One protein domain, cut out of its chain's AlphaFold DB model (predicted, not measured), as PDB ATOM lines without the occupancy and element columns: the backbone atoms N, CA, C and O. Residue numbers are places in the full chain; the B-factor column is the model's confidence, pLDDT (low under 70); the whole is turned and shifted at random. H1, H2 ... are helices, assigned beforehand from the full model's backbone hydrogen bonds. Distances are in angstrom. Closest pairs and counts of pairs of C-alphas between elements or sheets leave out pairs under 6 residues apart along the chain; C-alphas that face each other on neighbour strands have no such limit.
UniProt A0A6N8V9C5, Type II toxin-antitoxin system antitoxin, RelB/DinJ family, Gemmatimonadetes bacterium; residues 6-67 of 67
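This is residues 6 to 67 of the 67 residues of the protein "Type II toxin-antitoxin system antitoxin, RelB/DinJ family" of Gemmatimonadetes bacterium (UniProt A0A6N8V9C5). What is the overall picture? Three separate helices are strung out one after another in an open, extended trace with no packed core: H1 makes one end, H2 runs broadly lengthwise in the other half, and the chain turns after H2 so that H3 lies across the far end, set off from H2. What is it made of? The printed part has 62 residues with three named helices, in the order H1, H2, H3, and no named strand, and its class is all helix. How is it spread in space? It is extended, with a radius of gyration of the C-alphas of 19.4 A, and its outline is a rod of 52 by 23 by 23 A.

How does the first helix stand to the next? H1, residues 6 to 19, and H2, residues 31 to 46, are apart, with no C-alpha of the one within 8 A of the other. A long link of 11 residues lies between them. And the last helix? H3, residues 54 to 65, is apart from H2, with a short link of 7 residues between the two. H1 and H3 are apart too, and no two of the three helices touch. What do the backbone N and O atoms show? In H1, H2 and H3 every O i to N i+4 pair is within hydrogen-bond range.

Where does H1 lie? It runs from Ser 6, with its C-alpha at (130.975, 84.108, 121.173), to Asp 19, 20.2 A from first to last C-alpha. Where is H2? It is the longest helix, 16 residues from Ala 31, with its C-alpha at (107.966, 85.444, 141.195), to Arg 46, and it measures 22.9 A from first to last C-alpha. Where does H3 end? It runs from Ala 54 to Arg 65, whose C-alpha is at (101.337, 106.613, 147.282), and it measures 16.7 A from first to last C-alpha.

How far does it reach? The two C-alphas farthest apart are those of Ser 6 and Ala 52, at 54.4 A, and the C-alphas of Ser 6 and Gln 67, the first and last printed, are 48.7 A apart. Which stretches stand free? They are residues 6 to 11, which belong to H1; residues 30 to 36, of which 31 to 36 belong to H2; residues 42 to 47, of which 42 to 46 belong to H2; and residues 61 to 67, of which 61 to 65 belong to H3. Is anything missing or uncertain? The printed part has no cut and ends at the chain's last residue, Gln 67. The mean pLDDT of the printed part of this predicted model is 87.6, and residue 49 and residues 66 to 67 are under 70.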
ATOM      1  N   SER A   6     130.597  82.714 121.406       96.31
ATOM      2  CA  SER A   6     130.975  84.108 121.173       96.31
ATOM      3  C   SER A   6     130.249  84.729 119.977       96.31
ATOM      4  O   SER A   6     129.913  85.909 120.022       96.31
ATOM      5  N   GLU A   7     129.988  83.966 118.912       95.56
ATOM      6  CA  GLU A   7     129.209  84.455 117.765       95.56
ATOM      7  C   GLU A   7     127.738  84.661 118.128       95.56
ATOM      8  O   GLU A   7     127.166  85.687 117.762       95.56
ATOM      9  N   ALA A   8     127.157  83.754 118.917       94.19
ATOM     10  CA  ALA A   8     125.789  83.897 119.413       94.19
ATOM     11  C   ALA A   8     125.623  85.153 120.287       94.19
ATOM     12  O   ALA A   8     124.685  85.925 120.088       94.19
ATOM     13  N   VAL A   9     126.568  85.411 121.199       94.75
ATOM     14  CA  VAL A   9     126.558  86.614 122.048       94.75
ATOM     15  C   VAL A   9     126.693  87.896 121.216       94.75
ATOM     16  O   VAL A   9     125.975  88.865 121.464       94.75
ATOM     17  N   ARG A  10     127.565  87.911 120.197       95.06
ATOM     18  CA  ARG A  10     127.713  89.069 119.294       95.06
ATOM     19  C   ARG A  10     126.429  89.370 118.526       95.06
ATOM     20  O   ARG A  10     126.011  90.524 118.479       95.06
ATOM     21  N   LEU A  11     125.794  88.346 117.955       93.75
ATOM     22  CA  LEU A  11     124.535  88.501 117.226       93.75
ATOM     23  C   LEU A  11     123.411  88.997 118.147       93.75
ATOM     24  O   LEU A  11     122.647  89.882 117.768       93.75
ATOM     25  N   PHE A  12     123.349  88.467 119.369       93.44
ATOM     26  CA  PHE A  12     122.367  88.863 120.373       93.44
ATOM     27  C   PHE A  12     122.472  90.351 120.734       93.44
ATOM     28  O   PHE A  12     121.483  91.079 120.643       93.44
ATOM     29  N   PHE A  13     123.674  90.833 121.071       95.31
ATOM     30  CA  PHE A  13     123.878  92.253 121.374       95.31
ATOM     31  C   PHE A  13     123.663  93.157 120.162       95.31
ATOM     32  O   PHE A  13     123.113  94.248 120.310       95.31
ATOM     33  N   HIS A  14     124.041  92.708 118.962       95.31
ATOM     34  CA  HIS A  14     123.747  93.451 117.741       95.31
ATOM     35  C   HIS A  14     122.236  93.638 117.555       95.31
ATOM     36  O   HIS A  14     121.787  94.750 117.288       95.31
ATOM     37  N   ARG A  15     121.438  92.584 117.769       95.00
ATOM     38  CA  ARG A  15     119.977  92.659 117.656       95.00
ATOM     39  C   ARG A  15     119.362  93.599 118.697       95.00
ATOM     40  O   ARG A  15     118.507  94.396 118.328       95.00
ATOM     41  N   ILE A  16     119.859  93.591 119.940       94.50
ATOM     42  CA  ILE A  16     119.455  94.566 120.973       94.50
ATOM     43  C   ILE A  16     119.711  96.001 120.507       94.50
ATOM     44  O   ILE A  16     118.838  96.855 120.630       94.50
ATOM     45  N   ALA A  17     120.904  96.276 119.977       95.50
ATOM     46  CA  ALA A  17     121.271  97.621 119.551       95.50
ATOM     47  C   ALA A  17     120.439  98.104 118.352       95.50
ATOM     48  O   ALA A  17     120.072  99.276 118.301       95.50
ATOM     49  N   VAL A  18     120.127  97.218 117.404       96.69
ATOM     50  CA  VAL A  18     119.334  97.558 116.213       96.69
ATOM     51  C   VAL A  18     117.861  97.776 116.558       96.69
ATOM     52  O   VAL A  18     117.280  98.763 116.118       96.69
ATOM     53  N   ASP A  19     117.264  96.890 117.354       94.50
ATOM     54  CA  ASP A  19     115.825  96.940 117.633       94.50
ATOM     55  C   ASP A  19     115.463  97.788 118.856       94.50
ATOM     56  O   ASP A  19     114.283  98.031 119.097       94.50
ATOM     57  N   GLN A  20     116.453  98.189 119.664       92.31
ATOM     58  CA  GLN A  20     116.244  98.833 120.970       92.31
ATOM     59  C   GLN A  20     115.298  98.029 121.879       92.31
ATOM     60  O   GLN A  20     114.573  98.574 122.711       92.31
ATOM     61  N   ALA A  21     115.308  96.706 121.714       90.06
ATOM     62  CA  ALA A  21     114.415  95.782 122.385       90.06
ATOM     63  C   ALA A  21     115.133  94.470 122.698       90.06
ATOM     64  O   ALA A  21     116.142  94.116 122.083       90.06
ATOM     65  N   PHE A  22     114.601  93.732 123.670       89.62
ATOM     66  CA  PHE A  22     115.108  92.405 123.984       89.62
ATOM     67  C   PHE A  22     114.636  91.408 122.904       89.62
ATOM     68  O   PHE A  22     113.429  91.274 122.717       89.62
ATOM     69  N   PRO A  23     115.535  90.702 122.189       85.25
ATOM     70  CA  PRO A  23     115.165  89.928 120.998       85.25
ATOM     71  C   PRO A  23     114.356  88.653 121.260       85.25
ATOM     72  O   PRO A  23     113.866  88.041 120.316       85.25
ATOM     73  N   LEU A  24     114.283  88.204 122.513       84.12
ATOM     74  CA  LEU A  24     113.574  86.988 122.904       84.12
ATOM     75  C   LEU A  24     112.316  87.366 123.678       84.12
ATOM     76  O   LEU A  24     112.349  88.233 124.547       84.12
ATOM     77  N   GLU A  25     111.210  86.686 123.416       77.94
ATOM     78  CA  GLU A  25     109.988  86.913 124.178       77.94
ATOM     79  C   GLU A  25     110.160  86.428 125.626       77.94
ATOM     80  O   GLU A  25     110.263  85.230 125.906       77.94
ATOM     81  N   LEU A  26     110.193  87.366 126.576       78.75
ATOM     82  CA  LEU A  26     110.234  87.068 128.008       78.75
ATOM     83  C   LEU A  26     108.818  86.780 128.524       78.75
ATOM     84  O   LEU A  26     108.231  87.563 129.264       78.75
ATOM     85  N   ASN A  27     108.274  85.624 128.141       76.12
ATOM     86  CA  ASN A  27     106.900  85.223 128.465       76.12
ATOM     87  C   ASN A  27     106.709  84.710 129.905       76.12
ATOM     88  O   ASN A  27     105.612  84.296 130.271       76.12
ATOM     89  N   VAL A  28     107.760  84.702 130.734       87.25
ATOM     90  CA  VAL A  28     107.699  84.169 132.103       87.25
ATOM     91  C   VAL A  28     107.771  85.319 133.110       87.25
ATOM     92  O   VAL A  28     108.863  85.833 133.369       87.25
ATOM     93  N   PRO A  29     106.641  85.711 133.731       89.94
ATOM     94  CA  PRO A  29     106.648  86.707 134.791       89.94
ATOM     95  C   PRO A  29     107.510  86.230 135.957       89.94
ATOM     96  O   PRO A  29     107.489  85.049 136.319       89.94
ATOM     97  N   ASN A  30     108.250  87.144 136.582       91.25
ATOM     98  CA  ASN A  30     109.044  86.826 137.767       91.25
ATOM     99  C   ASN A  30     108.140  86.469 138.969       91.25
ATOM    100  O   ASN A  30     106.929  86.694 138.959       91.25
ATOM    101  N   ALA A  31     108.725  85.911 140.032       93.31
ATOM    102  CA  ALA A  31     107.966  85.444 141.195       93.31
ATOM    103  C   ALA A  31     107.127  86.548 141.869       93.31
ATOM    104  O   ALA A  31     105.999  86.289 142.284       93.31
ATOM    105  N   ARG A  32     107.652  87.780 141.935       94.88
ATOM    106  CA  ARG A  32     106.939  88.930 142.507       94.88
ATOM    107  C   ARG A  32     105.716  89.289 141.667       94.88
ATOM    108  O   ARG A  32     104.640  89.462 142.224       94.88
ATOM    109  N   THR A  33     105.868  89.348 140.345       92.69
ATOM    110  CA  THR A  33     104.761  89.633 139.423       92.69
ATOM    111  C   THR A  33     103.686  88.555 139.511       92.69
ATOM    112  O   THR A  33     102.517  88.889 139.650       92.69
ATOM    113  N   ARG A  34     104.061  87.269 139.541       93.94
ATOM    114  CA  ARG A  34     103.085  86.175 139.704       93.94
ATOM    115  C   ARG A  34     102.299  86.276 141.012       93.94
ATOM    116  O   ARG A  34     101.099  86.029 141.014       93.94
ATOM    117  N   ARG A  35     102.953  86.658 142.115       93.88
ATOM    118  CA  ARG A  35     102.275  86.875 143.403       93.88
ATOM    119  C   ARG A  35     101.262  88.019 143.323       93.88
ATOM    120  O   ARG A  35     100.137  87.841 143.769       93.88
ATOM    121  N   ALA A  36     101.651  89.151 142.739       92.75
ATOM    122  CA  ALA A  36     100.762  90.301 142.575       92.75
ATOM    123  C   ALA A  36      99.553  89.980 141.675       92.75
ATOM    124  O   ALA A  36      98.441  90.417 141.955       92.75
ATOM    125  N   MET A  37      99.746  89.171 140.627       92.50
ATOM    126  CA  MET A  37      98.644  88.695 139.782       92.50
ATOM    127  C   MET A  37      97.654  87.833 140.576       92.50
ATOM    128  O   MET A  37      96.456  88.089 140.521       92.50
ATOM    129  N   ALA A  38      98.144  86.877 141.372       93.25
ATOM    130  CA  ALA A  38      97.287  86.027 142.203       93.25
ATOM    131  C   ALA A  38      96.492  86.826 143.255       93.25
ATOM    132  O   ALA A  38      95.320  86.543 143.502       93.25
ATOM    133  N   GLU A  39      97.116  87.845 143.854       89.12
ATOM    134  CA  GLU A  39      96.454  88.778 144.771       89.12
ATOM    135  C   GLU A  39      95.344  89.568 144.063       89.12
ATOM    136  O   GLU A  39      94.211  89.623 144.544       89.12
ATOM    137  N   SER A  40      95.627  90.103 142.873       87.88
ATOM    138  CA  SER A  40      94.635  90.815 142.062       87.88
ATOM    139  C   SER A  40      93.451  89.920 141.668       87.88
ATOM    140  O   SER A  40      92.297  90.327 141.809       87.88
ATOM    141  N   GLU A  41      93.703  88.671 141.260       89.94
ATOM    142  CA  GLU A  41      92.658  87.682 140.958       89.94
ATOM    143  C   GLU A  41      91.758  87.394 142.170       89.94
ATOM    144  O   GLU A  41      90.551  87.179 142.038       89.94
ATOM    145  N   GLU A  42      92.322  87.381 143.377       89.75
ATOM    146  CA  GLU A  42      91.551  87.240 144.608       89.75
ATOM    147  C   GLU A  42      90.696  88.479 144.905       89.75
ATOM    148  O   GLU A  42      89.512  88.337 145.219       89.75
ATOM    149  N   MET A  43      91.244  89.684 144.746       86.81
ATOM    150  CA  MET A  43      90.497  90.936 144.908       86.81
ATOM    151  C   MET A  43      89.334  91.043 143.912       86.81
ATOM    152  O   MET A  43      88.221  91.425 144.283       86.81
ATOM    153  N   MET A  44      89.556  90.634 142.659       85.00
ATOM    154  CA  MET A  44      88.508  90.566 141.639       85.00
ATOM    155  C   MET A  44      87.397  89.588 142.032       85.00
ATOM    156  O   MET A  44      86.219  89.936 141.936       85.00
ATOM    157  N   ARG A  45      87.750  88.396 142.538       86.19
ATOM    158  CA  ARG A  45      86.769  87.409 143.030       86.19
ATOM    159  C   ARG A  45      85.966  87.919 144.226       86.19
ATOM    160  O   ARG A  45      84.781  87.617 144.326       86.19
ATOM    161  N   ARG A  46      86.589  88.698 145.113       85.31
ATOM    162  CA  ARG A  46      85.933  89.326 146.276       85.31
ATOM    163  C   ARG A  46      85.083  90.547 145.902       85.31
ATOM    164  O   ARG A  46      84.308  91.013 146.728       85.31
ATOM    165  N   GLY A  47      85.205  91.057 144.674       77.62
ATOM    166  CA  GLY A  47      84.467  92.227 144.193       77.62
ATOM    167  C   GLY A  47      84.989  93.567 144.721       77.62
ATOM    168  O   GLY A  47      84.312  94.575 144.555       77.62
ATOM    169  N   THR A  48      86.180  93.595 145.325       70.69
ATOM    170  CA  THR A  48      86.748  94.771 146.011       70.69
ATOM    171  C   THR A  48      87.557  95.695 145.094       70.69
ATOM    172  O   THR A  48      88.106  96.678 145.563       70.69
ATOM    173  N   ALA A  49      87.662  95.383 143.799       65.44
ATOM    174  CA  ALA A  49      88.508  96.095 142.833       65.44
ATOM    175  C   ALA A  49      87.696  96.852 141.763       65.44
ATOM    176  O   ALA A  49      88.080  96.882 140.593       65.44
ATOM    177  N   ARG A  50      86.518  97.381 142.120       78.06
ATOM    178  CA  ARG A  50      85.638  98.087 141.178       78.06
ATOM    179  C   ARG A  50      85.715  99.591 141.410       78.06
ATOM    180  O   ARG A  50      85.421 100.044 142.507       78.06
ATOM    181  N   PHE A  51      86.025 100.321 140.347       85.75
ATOM    182  CA  PHE A  51      85.972 101.779 140.273       85.75
ATOM    183  C   PHE A  51      84.989 102.164 139.164       85.75
ATOM    184  O   PHE A  51      84.902 101.466 138.149       85.75
ATOM    185  N   ALA A  52      84.220 103.229 139.361       87.06
ATOM    186  CA  ALA A  52      83.202 103.685 138.417       87.06
ATOM    187  C   ALA A  52      83.757 104.664 137.369       87.06
ATOM    188  O   ALA A  52      83.131 104.858 136.325       87.06
ATOM    189  N   SER A  53      84.929 105.259 137.609       89.94
ATOM    190  CA  SER A  53      85.569 106.208 136.693       89.94
ATOM    191  C   SER A  53      87.097 106.153 136.758       89.94
ATOM    192  O   SER A  53      87.677 105.605 137.694       89.94
ATOM    193  N   ALA A  54      87.761 106.728 135.751       89.75
ATOM    194  CA  ALA A  54      89.217 106.872 135.757       89.75
ATOM    195  C   ALA A  54      89.696 107.793 136.895       89.75
ATOM    196  O   ALA A  54      90.733 107.520 137.490       89.75
ATOM    197  N   ASP A  55      88.923 108.832 137.228       92.06
ATOM    198  CA  ASP A  55      89.252 109.775 138.302       92.06
ATOM    199  C   ASP A  55      89.296 109.080 139.670       92.06
ATOM    200  O   ASP A  55      90.223 109.305 140.444       92.06
ATOM    201  N   GLU A  56      88.356 108.165 139.940       89.81
ATOM    202  CA  GLU A  56      88.358 107.345 141.162       89.81
ATOM    203  C   GLU A  56      89.604 106.453 141.264       89.81
ATOM    204  O   GLU A  56      90.172 106.306 142.344       89.81
ATOM    205  N   VAL A  57      90.066 105.890 140.140       89.75
ATOM    206  CA  VAL A  57      91.297 105.081 140.110       89.75
ATOM    207  C   VAL A  57      92.517 105.939 140.442       89.75
ATOM    208  O   VAL A  57      93.369 105.516 141.221       89.75
ATOM    209  N   PHE A  58      92.632 107.129 139.845       91.81
ATOM    210  CA  PHE A  58      93.783 108.000 140.083       91.81
ATOM    211  C   PHE A  58      93.808 108.552 141.511       91.81
ATOM    212  O   PHE A  58      94.880 108.557 142.114       91.81
ATOM    213  N   ALA A  59      92.655 108.927 142.073       91.19
ATOM    214  CA  ALA A  59      92.554 109.380 143.459       91.19
ATOM    215  C   ALA A  59      93.042 108.307 144.452       91.19
ATOM    216  O   ALA A  59      93.915 108.581 145.273       91.19
ATOM    217  N   GLU A  60      92.570 107.062 144.315       87.88
ATOM    218  CA  GLU A  60      92.996 105.946 145.174       87.88
ATOM    219  C   GLU A  60      94.506 105.662 145.044       87.88
ATOM    220  O   GLU A  60      95.198 105.411 146.032       87.88
ATOM    221  N   LEU A  61      95.054 105.719 143.822       88.25
ATOM    222  CA  LEU A  61      96.487 105.507 143.586       88.25
ATOM    223  C   LEU A  61      97.359 106.605 144.207       88.25
ATOM    224  O   LEU A  61      98.469 106.311 144.657       88.25
ATOM    225  N   GLU A  62      96.890 107.854 144.218       89.94
ATOM    226  CA  GLU A  62      97.573 108.975 144.866       89.94
ATOM    227  C   GLU A  62      97.533 108.849 146.396       89.94
ATOM    228  O   GLU A  62      98.577 108.985 147.040       89.94
ATOM    229  N   GLU A  63      96.383 108.487 146.974       84.50
ATOM    230  CA  GLU A  63      96.241 108.209 148.412       84.50
ATOM    231  C   GLU A  63      97.099 107.019 148.870       84.50
ATOM    232  O   GLU A  63      97.720 107.066 149.935       84.50
ATOM    233  N   ALA A  64      97.202 105.966 148.053       78.06
ATOM    234  CA  ALA A  64      98.058 104.811 148.323       78.06
ATOM    235  C   ALA A  64      99.561 105.126 148.197       78.06
ATOM    236  O   ALA A  64     100.384 104.428 148.787       78.06
ATOM    237  N   ARG A  65      99.941 106.156 147.425       73.94
ATOM    238  CA  ARG A  65     101.337 106.613 147.282       73.94
ATOM    239  C   ARG A  65     101.793 107.551 148.398       73.94
ATOM    240  O   ARG A  65     102.999 107.715 148.576       73.94
ATOM    241  N   GLY A  66     100.849 108.219 149.062       63.78
ATOM    242  CA  GLY A  66     101.094 109.159 150.158       63.78
ATOM    243  C   GLY A  66     101.254 108.510 151.539       63.78
ATOM    244  O   GLY A  66     101.488 109.231 152.508       63.78
ATOM    245  N   GLN A  67     101.132 107.182 151.624       47.84
ATOM    246  CA  GLN A  67     101.323 106.349 152.820       47.84
ATOM    247  C   GLN A  67     102.626 105.548 152.726       47.84
ATOM    248  O   GLN A  67     103.211 105.266 153.795       47.84
TER     249      GLN A  67